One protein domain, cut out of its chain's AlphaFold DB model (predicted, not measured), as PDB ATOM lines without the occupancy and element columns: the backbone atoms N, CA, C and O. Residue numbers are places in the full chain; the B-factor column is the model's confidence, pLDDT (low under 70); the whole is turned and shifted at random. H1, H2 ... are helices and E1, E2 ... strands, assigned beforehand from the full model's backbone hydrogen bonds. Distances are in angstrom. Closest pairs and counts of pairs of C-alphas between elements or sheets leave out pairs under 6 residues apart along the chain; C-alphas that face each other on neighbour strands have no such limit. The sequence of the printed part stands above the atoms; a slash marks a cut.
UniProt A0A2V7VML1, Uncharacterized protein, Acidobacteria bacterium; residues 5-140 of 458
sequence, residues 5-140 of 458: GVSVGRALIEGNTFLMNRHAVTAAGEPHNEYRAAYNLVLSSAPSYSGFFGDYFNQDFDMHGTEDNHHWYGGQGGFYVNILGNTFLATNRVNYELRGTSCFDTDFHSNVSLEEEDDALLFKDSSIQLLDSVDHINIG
ATOM      1  N   GLY A   5     -19.214 -29.565  -9.063       56.56
ATOM      2  CA  GLY A   5     -19.418 -29.903  -7.646       56.56
ATOM      3  C   GLY A   5     -18.911 -31.294  -7.214       56.56
ATOM      4  O   GLY A   5     -18.200 -31.988  -7.942       56.56
ATOM      5  N   VAL A   6     -19.273 -31.701  -5.990       58.75
ATOM      6  CA  VAL A   6     -18.806 -32.934  -5.315       58.75
ATOM      7  C   VAL A   6     -19.563 -34.176  -5.805       58.75
ATOM      8  O   VAL A   6     -20.704 -34.360  -5.409       58.75
ATOM      9  N   SER A   7     -18.914 -35.072  -6.563       63.69
ATOM     10  CA  SER A   7     -19.476 -36.374  -6.981       63.69
ATOM     11  C   SER A   7     -18.671 -37.545  -6.402       63.69
ATOM     12  O   SER A   7     -17.564 -37.848  -6.850       63.69
ATOM     13  N   VAL A   8     -19.209 -38.184  -5.358       65.19
ATOM     14  CA  VAL A   8     -18.607 -39.334  -4.651       65.19
ATOM     15  C   VAL A   8     -19.679 -40.367  -4.280       65.19
ATOM     16  O   VAL A   8     -20.868 -40.082  -4.387       65.19
ATOM     17  N   GLY A   9     -19.268 -41.565  -3.847       72.62
ATOM     18  CA  GLY A   9     -20.194 -42.660  -3.523       72.62
ATOM     19  C   GLY A   9     -21.086 -42.404  -2.302       72.62
ATOM     20  O   GLY A   9     -22.227 -42.826  -2.274       72.62
ATOM     21  N   ARG A  10     -20.607 -41.690  -1.284       84.44
ATOM     22  CA  ARG A  10     -21.445 -41.197  -0.181       84.44
ATOM     23  C   ARG A  10     -20.971 -39.809   0.204       84.44
ATOM     24  O   ARG A  10     -19.789 -39.662   0.516       84.44
ATOM     25  N   ALA A  11     -21.848 -38.814   0.154       86.62
ATOM     26  CA  ALA A  11     -21.487 -37.421   0.388       86.62
ATOM     27  C   ALA A  11     -22.324 -36.809   1.513       86.62
ATOM     28  O   ALA A  11     -23.551 -36.874   1.480       86.62
ATOM     29  N   LEU A  12     -21.646 -36.170   2.467       90.19
ATOM     30  CA  LEU A  12     -22.232 -35.163   3.347       90.19
ATOM     31  C   LEU A  12     -21.653 -33.812   2.933       90.19
ATOM     32  O   LEU A  12     -20.438 -33.624   2.969       90.19
ATOM     33  N   ILE A  13     -22.524 -32.906   2.510       92.62
ATOM     34  CA  ILE A  13     -22.196 -31.560   2.052       92.62
ATOM     35  C   ILE A  13     -22.976 -30.619   2.959       92.62
ATOM     36  O   ILE A  13     -24.164 -30.390   2.748       92.62
ATOM     37  N   GLU A  14     -22.338 -30.165   4.031       94.56
ATOM     38  CA  GLU A  14     -23.010 -29.430   5.100       94.56
ATOM     39  C   GLU A  14     -22.357 -28.071   5.351       94.56
ATOM     40  O   GLU A  14     -21.130 -27.987   5.410       94.56
ATOM     41  N   GLY A  15     -23.172 -27.021   5.478       93.31
ATOM     42  CA  GLY A  15     -22.722 -25.694   5.904       93.31
ATOM     43  C   GLY A  15     -21.821 -24.941   4.916       93.31
ATOM     44  O   GLY A  15     -21.054 -24.073   5.331       93.31
ATOM     45  N   ASN A  16     -21.863 -25.281   3.623       91.62
ATOM     46  CA  ASN A  16     -21.015 -24.666   2.597       91.62
ATOM     47  C   ASN A  16     -21.685 -23.441   1.970       91.62
ATOM     48  O   ASN A  16     -22.906 -23.391   1.842       91.62
ATOM     49  N   THR A  17     -20.869 -22.514   1.471       88.25
ATOM     50  CA  THR A  17     -21.326 -21.417   0.609       88.25
ATOM     51  C   THR A  17     -20.878 -21.654  -0.827       88.25
ATOM     52  O   THR A  17     -19.691 -21.851  -1.092       88.25
ATOM     53  N   PHE A  18     -21.825 -21.611  -1.761       85.06
ATOM     54  CA  PHE A  18     -21.587 -21.781  -3.190       85.06
ATOM     55  C   PHE A  18     -21.707 -20.441  -3.916       85.06
ATOM     56  O   PHE A  18     -22.733 -19.764  -3.841       85.06
ATOM     57  N   LEU A  19     -20.653 -20.071  -4.645       80.38
ATOM     58  CA  LEU A  19     -20.542 -18.826  -5.399       80.38
ATOM     59  C   LEU A  19     -20.104 -19.130  -6.830       80.38
ATOM     60  O   LEU A  19     -19.016 -19.662  -7.052       80.38
ATOM     61  N   MET A  20     -20.909 -18.723  -7.814       77.06
ATOM     62  CA  MET A  20     -20.585 -18.885  -9.237       77.06
ATOM     63  C   MET A  20     -20.257 -20.338  -9.639       77.06
ATOM     64  O   MET A  20     -19.454 -20.588 -10.545       77.06
ATOM     65  N   ASN A  21     -20.895 -21.309  -8.985       73.00
ATOM     66  CA  ASN A  21     -20.747 -22.724  -9.299       73.00
ATOM     67  C   ASN A  21     -21.614 -23.132 -10.496       73.00
ATOM     68  O   ASN A  21     -22.678 -22.570 -10.742       73.00
ATOM     69  N   ARG A  22     -21.155 -24.156 -11.221       71.50
ATOM     70  CA  ARG A  22     -21.981 -24.918 -12.158       71.50
ATOM     71  C   ARG A  22     -22.326 -26.235 -11.471       71.50
ATOM     72  O   ARG A  22     -21.413 -27.035 -11.279       71.50
ATOM     73  N   HIS A  23     -23.593 -26.448 -11.123       80.69
ATOM     74  CA  HIS A  23     -24.017 -27.579 -10.291       80.69
ATOM     75  C   HIS A  23     -23.277 -27.569  -8.941       80.69
ATOM     76  O   HIS A  23     -22.299 -28.293  -8.740       80.69
ATOM     77  N   ALA A  24     -23.707 -26.686  -8.036       78.38
ATOM     78  CA  ALA A  24     -23.173 -26.561  -6.680       78.38
ATOM     79  C   ALA A  24     -23.016 -27.933  -5.995       78.38
ATOM     80  O   ALA A  24     -21.966 -28.225  -5.420       78.38
ATOM     81  N   VAL A  25     -24.003 -28.816  -6.169       84.88
ATOM     82  CA  VAL A  25     -23.940 -30.231  -5.777       84.88
ATOM     83  C   VAL A  25     -24.329 -31.099  -6.969       84.88
ATOM     84  O   VAL A  25     -25.300 -30.791  -7.654       84.88
ATOM     85  N   THR A  26     -23.587 -32.183  -7.225       84.38
ATOM     86  CA  THR A  26     -23.892 -33.107  -8.327       84.38
ATOM     87  C   THR A  26     -23.626 -34.570  -7.975       84.38
ATOM     88  O   THR A  26     -22.679 -34.878  -7.258       84.38
ATOM     89  N   ALA A  27     -24.436 -35.488  -8.493       80.81
ATOM     90  CA  ALA A  27     -24.285 -36.932  -8.295       80.81
ATOM     91  C   ALA A  27     -24.153 -37.681  -9.620       80.81
ATOM     92  O   ALA A  27     -24.559 -37.173 -10.653       80.81
ATOM     93  N   ALA A  28     -23.617 -38.907  -9.585       79.25
ATOM     94  CA  ALA A  28     -23.467 -39.776 -10.761       79.25
ATOM     95  C   ALA A  28     -24.603 -40.811 -10.946       79.25
ATOM     96  O   ALA A  28     -24.525 -41.630 -11.853       79.25
ATOM     97  N   GLY A  29     -25.613 -40.825 -10.071       79.94
ATOM     98  CA  GLY A  29     -26.780 -41.716 -10.190       79.94
ATOM     99  C   GLY A  29     -26.583 -43.177  -9.762       79.94
ATOM    100  O   GLY A  29     -27.551 -43.933  -9.709       79.94
ATOM    101  N   GLU A  30     -25.362 -43.601  -9.411       85.38
ATOM    102  CA  GLU A  30     -25.083 -45.007  -9.073       85.38
ATOM    103  C   GLU A  30     -25.995 -45.543  -7.939       85.38
ATOM    104  O   GLU A  30     -26.117 -44.887  -6.900       85.38
ATOM    105  N   PRO A  31     -26.574 -46.760  -8.058       82.56
ATOM    106  CA  PRO A  31     -27.621 -47.292  -7.161       82.56
ATOM    107  C   PRO A  31     -27.254 -47.449  -5.682       82.56
ATOM    108  O   PRO A  31     -28.098 -47.798  -4.861       82.56
ATOM    109  N   HIS A  32     -25.979 -47.292  -5.339       84.44
ATOM    110  CA  HIS A  32     -25.465 -47.417  -3.975       84.44
ATOM    111  C   HIS A  32     -25.062 -46.073  -3.376       84.44
ATOM    112  O   HIS A  32     -24.564 -46.039  -2.247       84.44
ATOM    113  N   ASN A  33     -25.247 -44.988  -4.132       86.31
ATOM    114  CA  ASN A  33     -24.779 -43.692  -3.711       86.31
ATOM    115  C   ASN A  33     -25.791 -42.971  -2.829       86.31
ATOM    116  O   ASN A  33     -26.981 -42.942  -3.128       86.31
ATOM    117  N   GLU A  34     -25.300 -42.356  -1.760       89.50
ATOM    118  CA  GLU A  34     -26.118 -41.586  -0.823       89.50
ATOM    119  C   GLU A  34     -25.612 -40.146  -0.764       89.50
ATOM    120  O   GLU A  34     -24.413 -39.912  -0.589       89.50
ATOM    121  N   TYR A  35     -26.517 -39.182  -0.887       88.50
ATOM    122  CA  TYR A  35     -26.166 -37.764  -0.905       88.50
ATOM    123  C   TYR A  35     -26.989 -37.012   0.123       88.50
ATOM    124  O   TYR A  35     -28.214 -37.025   0.072       88.50
ATOM    125  N   ARG A  36     -26.311 -36.319   1.035       92.12
ATOM    126  CA  ARG A  36     -26.935 -35.399   1.978       92.12
ATOM    127  C   ARG A  36     -26.348 -34.009   1.800       92.12
ATOM    128  O   ARG A  36     -25.159 -33.815   2.047       92.12
ATOM    129  N   ALA A  37     -27.185 -33.059   1.407       94.44
ATOM    130  CA  ALA A  37     -26.845 -31.647   1.330       94.44
ATOM    131  C   ALA A  37     -27.643 -30.889   2.394       94.44
ATOM    132  O   ALA A  37     -28.870 -30.823   2.313       94.44
ATOM    133  N   ALA A  38     -26.958 -30.364   3.411       95.62
ATOM    134  CA  ALA A  38     -27.591 -29.755   4.574       95.62
ATOM    135  C   ALA A  38     -27.102 -28.324   4.832       95.62
ATOM    136  O   ALA A  38     -25.900 -28.087   4.883       95.62
ATOM    137  N   TYR A  39     -28.021 -27.379   5.029       96.56
ATOM    138  CA  TYR A  39     -27.697 -26.019   5.493       96.56
ATOM    139  C   TYR A  39     -26.624 -25.292   4.666       96.56
ATOM    140  O   TYR A  39     -25.800 -24.552   5.200       96.56
ATOM    141  N   ASN A  40     -26.589 -25.545   3.357       95.94
ATOM    142  CA  ASN A  40     -25.707 -24.824   2.453       95.94
ATOM    143  C   ASN A  40     -26.383 -23.536   1.970       95.94
ATOM    144  O   ASN A  40     -27.597 -23.507   1.747       95.94
ATOM    145  N   LEU A  41     -25.577 -22.505   1.731       92.81
ATOM    146  CA  LEU A  41     -26.003 -21.239   1.151       92.81
ATOM    147  C   LEU A  41     -25.584 -21.167  -0.320       92.81
ATOM    148  O   LEU A  41     -24.398 -21.106  -0.645       92.81
ATOM    149  N   VAL A  42     -26.557 -21.155  -1.223       91.69
ATOM    150  CA  VAL A  42     -26.340 -21.046  -2.667       91.69
ATOM    151  C   VAL A  42     -26.650 -19.622  -3.118       91.69
ATOM    152  O   VAL A  42     -27.802 -19.188  -3.125       91.69
ATOM    153  N   LEU A  43     -25.605 -18.875  -3.484       87.81
ATOM    154  CA  LEU A  43     -25.727 -17.463  -3.846       87.81
ATOM    155  C   LEU A  43     -26.345 -17.270  -5.242       87.81
ATOM    156  O   LEU A  43     -26.265 -18.127  -6.123       87.81
ATOM    157  N   SER A  44     -26.929 -16.092  -5.473       83.75
ATOM    158  CA  SER A  44     -27.672 -15.769  -6.701       83.75
ATOM    159  C   SER A  44     -26.818 -15.792  -7.977       83.75
ATOM    160  O   SER A  44     -27.324 -16.083  -9.059       83.75
ATOM    161  N   SER A  45     -25.514 -15.521  -7.878       80.38
ATOM    162  CA  SER A  45     -24.612 -15.460  -9.032       80.38
ATOM    163  C   SER A  45     -24.151 -16.845  -9.493       80.38
ATOM    164  O   SER A  45     -23.546 -17.592  -8.723       80.38
ATOM    165  N   ALA A  46     -24.344 -17.139 -10.781       79.75
ATOM    166  CA  ALA A  46     -23.908 -18.365 -11.452       79.75
ATOM    167  C   ALA A  46     -23.270 -18.056 -12.824       79.75
ATOM    168  O   ALA A  46     -23.511 -16.985 -13.385       79.75
ATOM    169  N   PRO A  47     -22.451 -18.956 -13.399       81.94
ATOM    170  CA  PRO A  47     -21.977 -18.818 -14.772       81.94
ATOM    171  C   PRO A  47     -23.140 -18.966 -15.762       81.94
ATOM    172  O   PRO A  47     -23.900 -19.931 -15.670       81.94
ATOM    173  N   SER A  48     -23.246 -18.057 -16.733       84.12
ATOM    174  CA  SER A  48     -24.166 -18.201 -17.865       84.12
ATOM    175  C   SER A  48     -23.528 -18.998 -19.008       84.12
ATOM    176  O   SER A  48     -22.303 -19.054 -19.165       84.12
ATOM    177  N   TYR A  49     -24.375 -19.629 -19.815       83.31
ATOM    178  CA  TYR A  49     -23.990 -20.463 -20.946       83.31
ATOM    179  C   TYR A  49     -24.734 -20.017 -22.190       83.31
ATOM    180  O   TYR A  49     -25.953 -19.909 -22.171       83.31
ATOM    181  N   SER A  50     -24.019 -19.821 -23.293       87.06
ATOM    182  CA  SER A  50     -24.663 -19.445 -24.548       87.06
ATOM    183  C   SER A  50     -25.353 -20.641 -25.190       87.06
ATOM    184  O   SER A  50     -24.720 -21.643 -25.537       87.06
ATOM    185  N   GLY A  51     -26.666 -20.525 -25.347       80.88
ATOM    186  CA  GLY A  51     -27.513 -21.455 -26.073       80.88
ATOM    187  C   GLY A  51     -28.013 -20.863 -27.390       80.88
ATOM    188  O   GLY A  51     -27.859 -19.679 -27.681       80.88
ATOM    189  N   PHE A  52     -28.658 -21.702 -28.201       82.75
ATOM    190  CA  PHE A  52     -29.227 -21.289 -29.488       82.75
ATOM    191  C   PHE A  52     -30.342 -20.232 -29.345       82.75
ATOM    192  O   PHE A  52     -30.522 -19.407 -30.236       82.75
ATOM    193  N   PHE A  53     -31.062 -20.240 -28.218       80.62
ATOM    194  CA  PHE A  53     -32.171 -19.321 -27.924       80.62
ATOM    195  C   PHE A  53     -31.800 -18.186 -26.957       80.62
ATOM    196  O   PHE A  53     -32.681 -17.456 -26.512       80.62
ATOM    197  N   GLY A  54     -30.512 -18.018 -26.654       86.31
ATOM    198  CA  GLY A  54     -30.019 -17.046 -25.681       86.31
ATOM    199  C   GLY A  54     -29.142 -17.691 -24.615       86.31
ATOM    200  O   GLY A  54     -28.918 -18.904 -24.622       86.31
ATOM    201  N   ASP A  55     -28.624 -16.859 -23.718       86.19
ATOM    202  CA  ASP A  55     -27.862 -17.332 -22.570       86.19
ATOM    203  C   ASP A  55     -28.799 -17.974 -21.535       86.19
ATOM    204  O   ASP A  55     -29.913 -17.501 -21.312       86.19
ATOM    205  N   TYR A  56     -28.346 -19.055 -20.906       84.25
ATOM    206  CA  TYR A  56     -29.084 -19.791 -19.881       84.25
ATOM    207  C   TYR A  56     -28.185 -20.121 -18.687       84.25
ATOM    208  O   TYR A  56     -26.954 -20.103 -18.788       84.25
ATOM    209  N   PHE A  57     -28.805 -20.450 -17.557       86.88
ATOM    210  CA  PHE A  57     -28.131 -20.959 -16.365       86.88
ATOM    211  C   PHE A  57     -28.458 -22.441 -16.193       86.88
ATOM    212  O   PHE A  57     -29.535 -22.895 -16.569       86.88
ATOM    213  N   ASN A  58     -27.504 -23.201 -15.658       87.19
ATOM    214  CA  ASN A  58     -27.781 -24.565 -15.210       87.19
ATOM    215  C   ASN A  58     -28.316 -24.530 -13.775       87.19
ATOM    216  O   ASN A  58     -28.084 -23.559 -13.066       87.19
ATOM    217  N   GLN A  59     -28.976 -25.601 -13.362       90.75
ATOM    218  CA  GLN A  59     -29.496 -25.850 -12.024       90.75
ATOM    219  C   GLN A  59     -28.431 -25.787 -10.915       90.75
ATOM    220  O   GLN A  59     -27.245 -26.063 -11.154       90.75
ATOM    221  N   ASP A  60     -28.871 -25.484  -9.691       92.81
ATOM    222  CA  ASP A  60     -28.006 -25.450  -8.511       92.81
ATOM    223  C   ASP A  60     -27.588 -26.860  -8.084       92.81
ATOM    224  O   ASP A  60     -26.395 -27.171  -8.095       92.81
ATOM    225  N   PHE A  61     -28.532 -27.724  -7.708       93.50
ATOM    226  CA  PHE A  61     -28.276 -29.113  -7.323       93.50
ATOM    227  C   PHE A  61     -28.765 -30.059  -8.415       93.50
ATOM    228  O   PHE A  61     -29.851 -29.899  -8.966       93.50
ATOM    229  N   ASP A  62     -27.939 -31.049  -8.734       90.56
ATOM    230  CA  ASP A  62     -28.066 -31.808  -9.966       90.56
ATOM    231  C   ASP A  62     -27.795 -33.302  -9.775       90.56
ATOM    232  O   ASP A  62     -26.649 -33.753  -9.707       90.56
ATOM    233  N   MET A  63     -28.853 -34.100  -9.707       89.75
ATOM    234  CA  MET A  63     -28.726 -35.534  -9.459       89.75
ATOM    235  C   MET A  63     -28.877 -36.298 -10.770       89.75
ATOM    236  O   MET A  63     -29.990 -36.498 -11.248       89.75
ATOM    237  N   HIS A  64     -27.755 -36.716 -11.362       89.62
ATOM    238  CA  HIS A  64     -27.759 -37.485 -12.606       89.62
ATOM    239  C   HIS A  64     -28.452 -38.848 -12.465       89.62
ATOM    240  O   HIS A  64     -28.394 -39.483 -11.413       89.62
ATOM    241  N   GLY A  65     -29.026 -39.307 -13.574       89.06
ATOM    242  CA  GLY A  65     -29.389 -40.691 -13.858       89.06
ATOM    243  C   GLY A  65     -28.244 -41.510 -14.485       89.06
ATOM    244  O   GLY A  65     -27.160 -40.991 -14.761       89.06
ATOM    245  N   THR A  66     -28.484 -42.797 -14.755       88.75
ATOM    246  CA  THR A  66     -27.472 -43.746 -15.274       88.75
ATOM    247  C   THR A  66     -27.603 -44.114 -16.759       88.75
ATOM    248  O   THR A  66     -26.751 -44.844 -17.261       88.75
ATOM    249  N   GLU A  67     -28.668 -43.713 -17.465       85.44
ATOM    250  CA  GLU A  67     -28.995 -44.293 -18.787       85.44
ATOM    251  C   GLU A  67     -28.549 -43.472 -20.011       85.44
ATOM    252  O   GLU A  67     -27.988 -44.040 -20.953       85.44
ATOM    253  N   ASP A  68     -28.771 -42.157 -20.044       79.12
ATOM    254  CA  ASP A  68     -28.380 -41.320 -21.187       79.12
ATOM    255  C   ASP A  68     -26.924 -40.835 -21.069       79.12
ATOM    256  O   ASP A  68     -26.592 -39.983 -20.254       79.12
ATOM    257  N   ASN A  69     -26.034 -41.301 -21.946       69.25
ATOM    258  CA  ASN A  69     -24.621 -40.898 -21.927       69.25
ATOM    259  C   ASN A  69     -24.361 -39.431 -22.337       69.25
ATOM    260  O   ASN A  69     -23.226 -38.965 -22.226       69.25
ATOM    261  N   HIS A  70     -25.348 -38.715 -22.886       74.00
ATOM    262  CA  HIS A  70     -25.181 -37.330 -23.344       74.00
ATOM    263  C   HIS A  70     -25.582 -36.306 -22.281       74.00
ATOM    264  O   HIS A  70     -24.951 -35.253 -22.173       74.00
ATOM    265  N   HIS A  71     -26.602 -36.624 -21.483       78.81
ATOM    266  CA  HIS A  71     -27.148 -35.716 -20.476       78.81
ATOM    267  C   HIS A  71     -27.587 -36.406 -19.179       78.81
ATOM    268  O   HIS A  71     -28.216 -35.765 -18.345       78.81
ATOM    269  N   TRP A  72     -27.242 -37.677 -18.988       86.44
ATOM    270  CA  TRP A  72     -27.462 -38.437 -17.758       86.44
ATOM    271  C   TRP A  72     -28.909 -38.401 -17.261       86.44
ATOM    272  O   TRP A  72     -29.160 -38.211 -16.079       86.44
ATOM    273  N   TYR A  73     -29.858 -38.538 -18.183       87.81
ATOM    274  CA  TYR A  73     -31.269 -38.737 -17.881       87.81
ATOM    275  C   TYR A  73     -31.608 -40.228 -17.791       87.81
ATOM    276  O   TYR A  73     -30.990 -41.051 -18.475       87.81
ATOM    277  N   GLY A  74     -32.624 -40.550 -16.998       87.06
ATOM    278  CA  GLY A  74     -33.200 -41.886 -16.904       87.06
ATOM    279  C   GLY A  74     -32.350 -42.871 -16.102       87.06
ATOM    280  O   GLY A  74     -31.207 -42.611 -15.716       87.06
ATOM    281  N   GLY A  75     -32.918 -44.042 -15.832       88.62
ATOM    282  CA  GLY A  75     -32.300 -45.046 -14.973       88.62
ATOM    283  C   GLY A  75     -32.277 -44.650 -13.500       88.62
ATOM    284  O   GLY A  75     -33.213 -44.037 -12.989       88.62
ATOM    285  N   GLN A  76     -31.212 -45.046 -12.805       88.12
ATOM    286  CA  GLN A  76     -31.085 -44.881 -11.358       88.12
ATOM    287  C   GLN A  76     -30.524 -43.500 -11.012       88.12
ATOM    288  O   GLN A  76     -29.581 -43.042 -11.643       88.12
ATOM    289  N   GLY A  77     -31.116 -42.839 -10.018       86.62
ATOM    290  CA  GLY A  77     -30.761 -41.494  -9.546       86.62
ATOM    291  C   GLY A  77     -30.087 -41.494  -8.172       86.62
ATOM    292  O   GLY A  77     -30.328 -40.600  -7.366       86.62
ATOM    293  N   GLY A  78     -29.296 -42.526  -7.861       88.06
ATOM    294  CA  GLY A  78     -28.744 -42.763  -6.525       88.06
ATOM    295  C   GLY A  78     -29.601 -43.698  -5.665       88.06
ATOM    296  O   GLY A  78     -30.714 -44.073  -6.032       88.06
ATOM    297  N   PHE A  79     -29.081 -44.088  -4.502       90.31
ATOM    298  CA  PHE A  79     -29.832 -44.850  -3.505       90.31
ATOM    299  C   PHE A  79     -30.808 -43.948  -2.746       90.31
ATOM    300  O   PHE A  79     -32.012 -44.185  -2.782       90.31
ATOM    301  N   TYR A  80     -30.271 -42.920  -2.080       91.00
ATOM    302  CA  TYR A  80     -31.019 -41.966  -1.265       91.00
ATOM    303  C   TYR A  80     -30.408 -40.568  -1.377       91.00
ATOM    304  O   TYR A  80     -29.192 -40.404  -1.226       91.00
ATOM    305  N   VAL A  81     -31.247 -39.569  -1.629       90.75
ATOM    306  CA  VAL A  81     -30.856 -38.158  -1.678       90.75
ATOM    307  C   VAL A  81     -31.644 -37.403  -0.616       90.75
ATOM    308  O   VAL A  81     -32.845 -37.592  -0.487       90.75
ATOM    309  N   ASN A  82     -30.977 -36.556   0.159       92.50
ATOM    310  CA  ASN A  82     -31.630 -35.698   1.135       92.50
ATOM    311  C   ASN A  82     -31.071 -34.278   1.044       92.50
ATOM    312  O   ASN A  82     -29.891 -34.037   1.320       92.50
ATOM    313  N   ILE A  83     -31.929 -33.346   0.643       94.75
ATOM    314  CA  ILE A  83     -31.642 -31.923   0.514       94.75
ATOM    315  C   ILE A  83     -32.461 -31.204   1.582       94.75
ATOM    316  O   ILE A  83     -33.678 -31.060   1.452       94.75
ATOM    317  N   LEU A  84     -31.788 -30.762   2.647       94.50
ATOM    318  CA  LEU A  84     -32.452 -30.210   3.824       94.50
ATOM    319  C   LEU A  84     -31.862 -28.893   4.325       94.50
ATOM    320  O   LEU A  84     -30.648 -28.749   4.436       94.50
ATOM    321  N   GLY A  85     -32.705 -27.932   4.697       95.06
ATOM    322  CA  GLY A  85     -32.225 -26.716   5.372       95.06
ATOM    323  C   GLY A  85     -31.392 -25.766   4.505       95.06
ATOM    324  O   GLY A  85     -30.824 -24.817   5.037       95.06
ATOM    325  N   ASN A  86     -31.251 -26.018   3.200       96.81
ATOM    326  CA  ASN A  86     -30.432 -25.198   2.308       96.81
ATOM    327  C   ASN A  86     -31.160 -23.899   1.955       96.81
ATOM    328  O   ASN A  86     -32.386 -23.827   1.994       96.81
ATOM    329  N   THR A  87     -30.408 -22.869   1.587       95.38
ATOM    330  CA  THR A  87     -30.951 -21.592   1.114       95.38
ATOM    331  C   THR A  87     -30.477 -21.326  -0.308       95.38
ATOM    332  O   THR A  87     -29.272 -21.262  -0.549       95.38
ATOM    333  N   PHE A  88     -31.416 -21.139  -1.233       94.75
ATOM    334  CA  PHE A  88     -31.166 -20.830  -2.636       94.75
ATOM    335  C   PHE A  88     -31.621 -19.401  -2.942       94.75
ATOM    336  O   PHE A  88     -32.800 -19.084  -2.827       94.75
ATOM    337  N   LEU A  89     -30.680 -18.530  -3.316       90.06
ATOM    338  CA  LEU A  89     -30.929 -17.091  -3.505       90.06
ATOM    339  C   LEU A  89     -31.122 -16.676  -4.972       90.06
ATOM    340  O   LEU A  89     -31.091 -15.490  -5.294       90.06
ATOM    341  N   ALA A  90     -31.235 -17.633  -5.886       86.38
ATOM    342  CA  ALA A  90     -31.412 -17.363  -7.307       86.38
ATOM    343  C   ALA A  90     -32.882 -17.427  -7.720       86.38
ATOM    344  O   ALA A  90     -33.609 -18.271  -7.218       86.38
ATOM    345  N   THR A  91     -33.261 -16.570  -8.672       88.50
ATOM    346  CA  THR A  91     -34.608 -16.492  -9.273       88.50
ATOM    347  C   THR A  91     -34.563 -16.690 -10.797       88.50
ATOM    348  O   THR A  91     -35.249 -16.007 -11.562       88.50
ATOM    349  N   ASN A  92     -33.583 -17.451 -11.284       87.12
ATOM    350  CA  ASN A  92     -33.363 -17.634 -12.719       87.12
ATOM    351  C   ASN A  92     -32.924 -19.048 -13.105       87.12
ATOM    352  O   ASN A  92     -32.366 -19.236 -14.193       87.12
ATOM    353  N   ARG A  93     -33.098 -20.016 -12.202       90.38
ATOM    354  CA  ARG A  93     -32.674 -21.404 -12.401       90.38
ATOM    355  C   ARG A  93     -33.269 -22.322 -11.344       90.38
ATOM    356  O   ARG A  93     -33.421 -21.944 -10.189       90.38
ATOM    357  N   VAL A  94     -33.450 -23.569 -11.755       93.50
ATOM    358  CA  VAL A  94     -33.889 -24.680 -10.910       93.50
ATOM    359  C   VAL A  94     -32.924 -24.877  -9.741       93.50
ATOM    360  O   VAL A  94     -31.708 -24.966  -9.935       93.50
ATOM    361  N   ASN A  95     -33.457 -25.001  -8.528       94.62
ATOM    362  CA  ASN A  95     -32.649 -25.268  -7.342       94.62
ATOM    363  C   ASN A  95     -32.279 -26.744  -7.233       94.62
ATOM    364  O   ASN A  95     -31.146 -27.066  -6.881       94.62
ATOM    365  N   TYR A  96     -33.203 -27.646  -7.566       94.62
ATOM    366  CA  TYR A  96     -32.943 -29.079  -7.569       94.62
ATOM    367  C   TYR A  96     -33.518 -29.767  -8.812       94.62
ATOM    368  O   TYR A  96     -34.730 -29.861  -8.984       94.62
ATOM    369  N   GLU A  97     -32.627 -30.277  -9.669       93.06
ATOM    370  CA  GLU A  97     -32.987 -31.143 -10.792       93.06
ATOM    371  C   GLU A  97     -32.612 -32.601 -10.489       93.06
ATOM    372  O   GLU A  97     -31.439 -32.940 -10.285       93.06
ATOM    373  N   LEU A  98     -33.612 -33.481 -10.500       91.94
ATOM    374  CA  LEU A  98     -33.451 -34.927 -10.453       91.94
ATOM    375  C   LEU A  98     -33.584 -35.505 -11.866       91.94
ATOM    376  O   LEU A  98     -34.600 -35.328 -12.538       91.94
ATOM    377  N   ARG A  99     -32.552 -36.217 -12.321       91.06
ATOM    378  CA  ARG A  99     -32.455 -36.760 -13.684       91.06
ATOM    379  C   ARG A  99     -32.510 -38.290 -13.752       91.06
ATOM    380  O   ARG A  99     -32.262 -38.874 -14.800       91.06
ATOM    381  N   GLY A 100     -32.837 -38.958 -12.650       88.38
ATOM    382  CA  GLY A 100     -33.021 -40.409 -12.568       88.38
ATOM    383  C   GLY A 100     -33.902 -40.780 -11.379       88.38
ATOM    384  O   GLY A 100     -34.123 -39.959 -10.498       88.38
ATOM    385  N   THR A 101     -34.422 -42.001 -11.326       88.50
ATOM    386  CA  THR A 101     -35.275 -42.439 -10.210       88.50
ATOM    387  C   THR A 101     -34.414 -43.014  -9.091       88.50
ATOM    388  O   THR A 101     -33.646 -43.947  -9.326       88.50
ATOM    389  N   SER A 102     -34.507 -42.474  -7.876       88.75
ATOM    390  CA  SER A 102     -33.767 -43.005  -6.724       88.75
ATOM    391  C   SER A 102     -34.241 -44.418  -6.348       88.75
ATOM    392  O   SER A 102     -35.424 -44.735  -6.458       88.75
ATOM    393  N   CYS A 103     -33.329 -45.286  -5.896       89.94
ATOM    394  CA  CYS A 103     -33.675 -46.663  -5.510       89.94
ATOM    395  C   CYS A 103     -34.567 -46.730  -4.264       89.94
ATOM    396  O   CYS A 103     -35.338 -47.680  -4.116       89.94
ATOM    397  N   PHE A 104     -34.369 -45.795  -3.335       90.38
ATOM    398  CA  PHE A 104     -35.102 -45.725  -2.082       90.38
ATOM    399  C   PHE A 104     -35.986 -44.484  -2.041       90.38
ATOM    400  O   PHE A 104     -37.202 -44.634  -2.092       90.38
ATOM    401  N   ASP A 105     -35.389 -43.293  -1.967       89.88
ATOM    402  CA  ASP A 105     -36.138 -42.035  -1.913       89.88
ATOM    403  C   ASP A 105     -35.258 -40.828  -2.270       89.88
ATOM    404  O   ASP A 105     -34.023 -40.922  -2.290       89.88
ATOM    405  N   THR A 106     -35.899 -39.692  -2.509       91.88
ATOM    406  CA  THR A 106     -35.254 -38.386  -2.620       91.88
ATOM    407  C   THR A 106     -36.074 -37.328  -1.897       91.88
ATOM    408  O   THR A 106     -37.180 -36.996  -2.312       91.88
ATOM    409  N   ASP A 107     -35.526 -36.790  -0.812       93.00
ATOM    410  CA  ASP A 107     -36.205 -35.808   0.021       93.00
ATOM    411  C   ASP A 107     -35.711 -34.385  -0.273       93.00
ATOM    412  O   ASP A 107     -34.504 -34.118  -0.295       93.00
ATOM    413  N   PHE A 108     -36.651 -33.450  -0.403       94.31
ATOM    414  CA  PHE A 108     -36.396 -32.010  -0.447       94.31
ATOM    415  C   PHE A 108     -37.275 -31.310   0.596       94.31
ATOM    416  O   PHE A 108     -38.473 -31.117   0.387       94.31
ATOM    417  N   HIS A 109     -36.713 -30.951   1.752       94.50
ATOM    418  CA  HIS A 109     -37.507 -30.432   2.873       94.50
ATOM    419  C   HIS A 109     -36.793 -29.356   3.700       94.50
ATOM    420  O   HIS A 109     -35.572 -29.332   3.813       94.50
ATOM    421  N   SER A 110     -37.560 -28.473   4.342       94.44
ATOM    422  CA  SER A 110     -37.021 -27.373   5.159       94.44
ATOM    423  C   SER A 110     -36.029 -26.453   4.428       94.44
ATOM    424  O   SER A 110     -35.190 -25.838   5.073       94.44
ATOM    425  N   ASN A 111     -36.061 -26.368   3.099       95.81
ATOM    426  CA  ASN A 111     -35.211 -25.456   2.334       95.81
ATOM    427  C   ASN A 111     -35.884 -24.087   2.170       95.81
ATOM    428  O   ASN A 111     -37.096 -23.954   2.340       95.81
ATOM    429  N   VAL A 112     -35.087 -23.083   1.821       95.12
ATOM    430  CA  VAL A 112     -35.524 -21.742   1.422       95.12
ATOM    431  C   VAL A 112     -35.212 -21.552  -0.054       95.12
ATOM    432  O   VAL A 112     -34.068 -21.749  -0.462       95.12
ATOM    433  N   SER A 113     -36.205 -21.141  -0.831       95.06
ATOM    434  CA  SER A 113     -36.085 -20.764  -2.233       95.06
ATOM    435  C   SER A 113     -36.829 -19.455  -2.491       95.06
ATOM    436  O   SER A 113     -37.867 -19.180  -1.886       95.06
ATOM    437  N   LEU A 114     -36.268 -18.643  -3.386       93.06
ATOM    438  CA  LEU A 114     -36.927 -17.436  -3.885       93.06
ATOM    439  C   LEU A 114     -37.823 -17.722  -5.102       93.06
ATOM    440  O   LEU A 114     -38.566 -16.839  -5.519       93.06
ATOM    441  N   GLU A 115     -37.737 -18.925  -5.671       93.50
ATOM    442  CA  GLU A 115     -38.582 -19.387  -6.774       93.50
ATOM    443  C   GLU A 115     -39.883 -19.997  -6.236       93.50
ATOM    444  O   GLU A 115     -39.963 -20.415  -5.073       93.50
ATOM    445  N   GLU A 116     -40.890 -20.084  -7.105       93.31
ATOM    446  CA  GLU A 116     -42.061 -20.937  -6.886       93.31
ATOM    447  C   GLU A 116     -41.646 -22.420  -6.915       93.31
ATOM    448  O   GLU A 116     -40.620 -22.783  -7.493       93.31
ATOM    449  N   GLU A 117     -42.438 -23.300  -6.300       92.31
ATOM    450  CA  GLU A 117     -42.121 -24.736  -6.190       92.31
ATOM    451  C   GLU A 117     -41.849 -25.398  -7.554       92.31
ATOM    452  O   GLU A 117     -40.837 -26.086  -7.712       92.31
ATOM    453  N   ASP A 118     -42.703 -25.124  -8.546       89.94
ATOM    454  CA  ASP A 118     -42.618 -25.685  -9.903       89.94
ATOM    455  C   ASP A 118     -41.372 -25.207 -10.675       89.94
ATOM    456  O   ASP A 118     -40.867 -25.916 -11.548       89.94
ATOM    457  N   ASP A 119     -40.858 -24.017 -10.349       91.69
ATOM    458  CA  ASP A 119     -39.643 -23.457 -10.952       91.69
ATOM    459  C   ASP A 119     -38.378 -23.900 -10.190       91.69
ATOM    460  O   ASP A 119     -37.305 -24.081 -10.778       91.69
ATOM    461  N   ALA A 120     -38.497 -24.127  -8.879       93.69
ATOM    462  CA  ALA A 120     -37.409 -24.570  -8.015       93.69
ATOM    463  C   ALA A 120     -37.056 -26.053  -8.205       93.69
ATOM    464  O   ALA A 120     -35.882 -26.422  -8.060       93.69
ATOM    465  N   LEU A 121     -38.048 -26.903  -8.488       94.19
ATOM    466  CA  LEU A 121     -37.922 -28.360  -8.475       94.19
ATOM    467  C   LEU A 121     -38.250 -28.975  -9.829       94.19
ATOM    468  O   LEU A 121     -39.316 -28.755 -10.393       94.19
ATOM    469  N   LEU A 122     -37.356 -29.832 -10.318       92.31
ATOM    470  CA  LEU A 122     -37.506 -30.424 -11.640       92.31
ATOM    471  C   LEU A 122     -37.168 -31.910 -11.657       92.31
ATOM    472  O   LEU A 122     -36.107 -32.317 -11.188       92.31
ATOM    473  N   PHE A 123     -38.035 -32.711 -12.280       91.19
ATOM    474  CA  PHE A 123     -37.753 -34.109 -12.598       91.19
ATOM    475  C   PHE A 123     -37.757 -34.357 -14.114       91.19
ATOM    476  O   PHE A 123     -38.670 -33.938 -14.832       91.19
ATOM    477  N   LYS A 124     -36.726 -35.059 -14.602       88.56
ATOM    478  CA  LYS A 124     -36.586 -35.471 -16.009       88.56
ATOM    479  C   LYS A 124     -36.058 -36.896 -16.131       88.56
ATOM    480  O   LYS A 124     -34.965 -37.196 -15.661       88.56
ATOM    481  N   ASP A 125     -36.764 -37.752 -16.863       83.69
ATOM    482  CA  ASP A 125     -36.321 -39.117 -17.187       83.69
ATOM    483  C   ASP A 125     -35.751 -39.254 -18.614       83.69
ATOM    484  O   ASP A 125     -35.131 -40.264 -18.946       83.69
ATOM    485  N   SER A 126     -35.886 -38.223 -19.454       83.62
ATOM    486  CA  SER A 126     -35.219 -38.118 -20.754       83.62
ATOM    487  C   SER A 126     -34.999 -36.660 -21.170       83.62
ATOM    488  O   SER A 126     -35.581 -35.733 -20.613       83.62
ATOM    489  N   SER A 127     -34.181 -36.437 -22.203       77.81
ATOM    490  CA  SER A 127     -33.813 -35.090 -22.682       77.81
ATOM    491  C   SER A 127     -34.970 -34.235 -23.208       77.81
ATOM    492  O   SER A 127     -34.793 -33.034 -23.416       77.81
ATOM    493  N   ILE A 128     -36.137 -34.835 -23.435       77.25
ATOM    494  CA  ILE A 128     -37.319 -34.164 -23.984       77.25
ATOM    495  C   ILE A 128     -38.541 -34.250 -23.067       77.25
ATOM    496  O   ILE A 128     -39.569 -33.657 -23.394       77.25
ATOM    497  N   GLN A 129     -38.463 -34.998 -21.962       78.25
ATOM    498  CA  GLN A 129     -39.595 -35.220 -21.066       78.25
ATOM    499  C   GLN A 129     -39.434 -34.407 -19.790       78.25
ATOM    500  O   GLN A 129     -38.434 -34.508 -19.088       78.25
ATOM    501  N   LEU A 130     -40.458 -33.605 -19.521       80.56
ATOM    502  CA  LEU A 130     -40.696 -32.941 -18.250       80.56
ATOM    503  C   LEU A 130     -41.842 -33.680 -17.573       80.56
ATOM    504  O   LEU A 130     -42.880 -33.911 -18.201       80.56
ATOM    505  N   LEU A 131     -41.623 -34.072 -16.328       79.00
ATOM    506  CA  LEU A 131     -42.602 -34.763 -15.505       79.00
ATOM    507  C   LEU A 131     -42.884 -33.930 -14.260       79.00
ATOM    508  O   LEU A 131     -42.097 -33.055 -13.899       79.00
ATOM    509  N   ASP A 132     -44.025 -34.206 -13.640       79.38
ATOM    510  CA  ASP A 132     -44.426 -33.537 -12.412       79.38
ATOM    511  C   ASP A 132     -43.441 -33.886 -11.286       79.38
ATOM    512  O   ASP A 132     -43.191 -35.065 -11.014       79.38
ATOM    513  N   SER A 133     -42.815 -32.875 -10.684       79.38
ATOM    514  CA  SER A 133     -41.735 -33.072  -9.715       79.38
ATOM    515  C   SER A 133     -42.260 -33.637  -8.393       79.38
ATOM    516  O   SER A 133     -41.563 -34.437  -7.766       79.38
ATOM    517  N   VAL A 134     -43.506 -33.325  -8.018       74.56
ATOM    518  CA  VAL A 134     -44.110 -33.752  -6.743       74.56
ATOM    519  C   VAL A 134     -44.390 -35.257  -6.660       74.56
ATOM    520  O   VAL A 134     -44.498 -35.805  -5.566       74.56
ATOM    521  N   ASP A 135     -44.474 -35.945  -7.804       80.44
ATOM    522  CA  ASP A 135     -44.656 -37.404  -7.863       80.44
ATOM    523  C   ASP A 135     -43.332 -38.172  -7.682       80.44
ATOM    524  O   ASP A 135     -43.334 -39.388  -7.459       80.44
ATOM    525  N   HIS A 136     -42.193 -37.480  -7.793       87.25
ATOM    526  CA  HIS A 136     -40.862 -38.088  -7.855       87.25
ATOM    527  C   HIS A 136     -39.880 -37.560  -6.811       87.25
ATOM    528  O   HIS A 136     -38.907 -38.250  -6.506       87.25
ATOM    529  N   ILE A 137     -40.120 -36.365  -6.278       91.56
ATOM    530  CA  ILE A 137     -39.348 -35.747  -5.206       91.56
ATOM    531  C   ILE A 137     -40.246 -35.674  -3.978       91.56
ATOM    532  O   ILE A 137     -41.317 -35.072  -4.008       91.56
ATOM    533  N   ASN A 138     -39.807 -36.278  -2.878       91.69
ATOM    534  CA  ASN A 138     -40.529 -36.233  -1.621       91.69
ATOM    535  C   ASN A 138     -40.344 -34.864  -0.954       91.69
ATOM    536  O   ASN A 138     -39.325 -34.563  -0.322       91.69
ATOM    537  N   ILE A 139     -41.360 -34.021  -1.087       87.69
ATOM    538  CA  ILE A 139     -41.433 -32.722  -0.426       87.69
ATOM    539  C   ILE A 139     -41.975 -32.968   0.988       87.69
ATOM    540  O   ILE A 139     -43.179 -33.092   1.210       87.69
ATOM    541  N   GLY A 140     -41.053 -33.161   1.937       71.00
ATOM    542  CA  GLY A 140     -41.350 -33.689   3.274       71.00
ATOM    543  C   GLY A 140     -42.351 -32.867   4.111       71.00
ATOM    544  O   GLY A 140     -42.664 -31.716   3.828       71.00
TER     545      GLY A 140
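AT A GLANCE: This is residues 5 to 140 of the 458 residues of an uncharacterized protein of Acidobacteria bacterium (UniProt A0A2V7VML1). With little regular structure, the chain winds in stacked turns, a solenoid with two strand rows face to face, a sandwich: mixed sheet E2 E6 E8 E10 E11 and parallel sheet E1 E3 E7 E9. Hairpin E4 and E5 lies farthest from the middle. The printed part has 136 residues, of which 51 are in named elements, in the order E1 to E9, H1, E10, E11, and these are mostly strand; the whole is compact, with a radius of gyration of the C-alphas of 13.6 A and spans of 35 by 32 by 25 A.

IN THESE COORDINATES: E2 is residues 22 to 27, E6 61 to 63, E8 96 to 98, E10 121 to 126, 15.9 A long, and E11 129 to 131, ending at (-42.602, -34.763, -15.505). E1 is 10 to 14, beginning at (-21.445, -41.197, -0.181), E3 34 to 38, E7 80 to 84, E9 105 to 109. E4 is 49 to 51, E5 54 to 56, H1 117 to 120.

HOW THE PARTS SIT: E2 and E6 are parallel, N 62 and O 25 2.9 A apart. E10 and E11 form a hairpin, N 131 and O 123 3.3 A apart. E1 and E3 are parallel, N 13 and O 36 2.8 A apart. H1, on neither large sheet, is too short for an O i to N i+4 pair; its 1 O i to N i+3 pair is within range.

THE WHOLE: The farthest C-alphas, His 32 and Gly 54, are 37.6 A apart. The printed part has no cut. Links E6 to E7 and E7 to E8 are long. Residues 5 to 8 and 69 have pLDDT under 70.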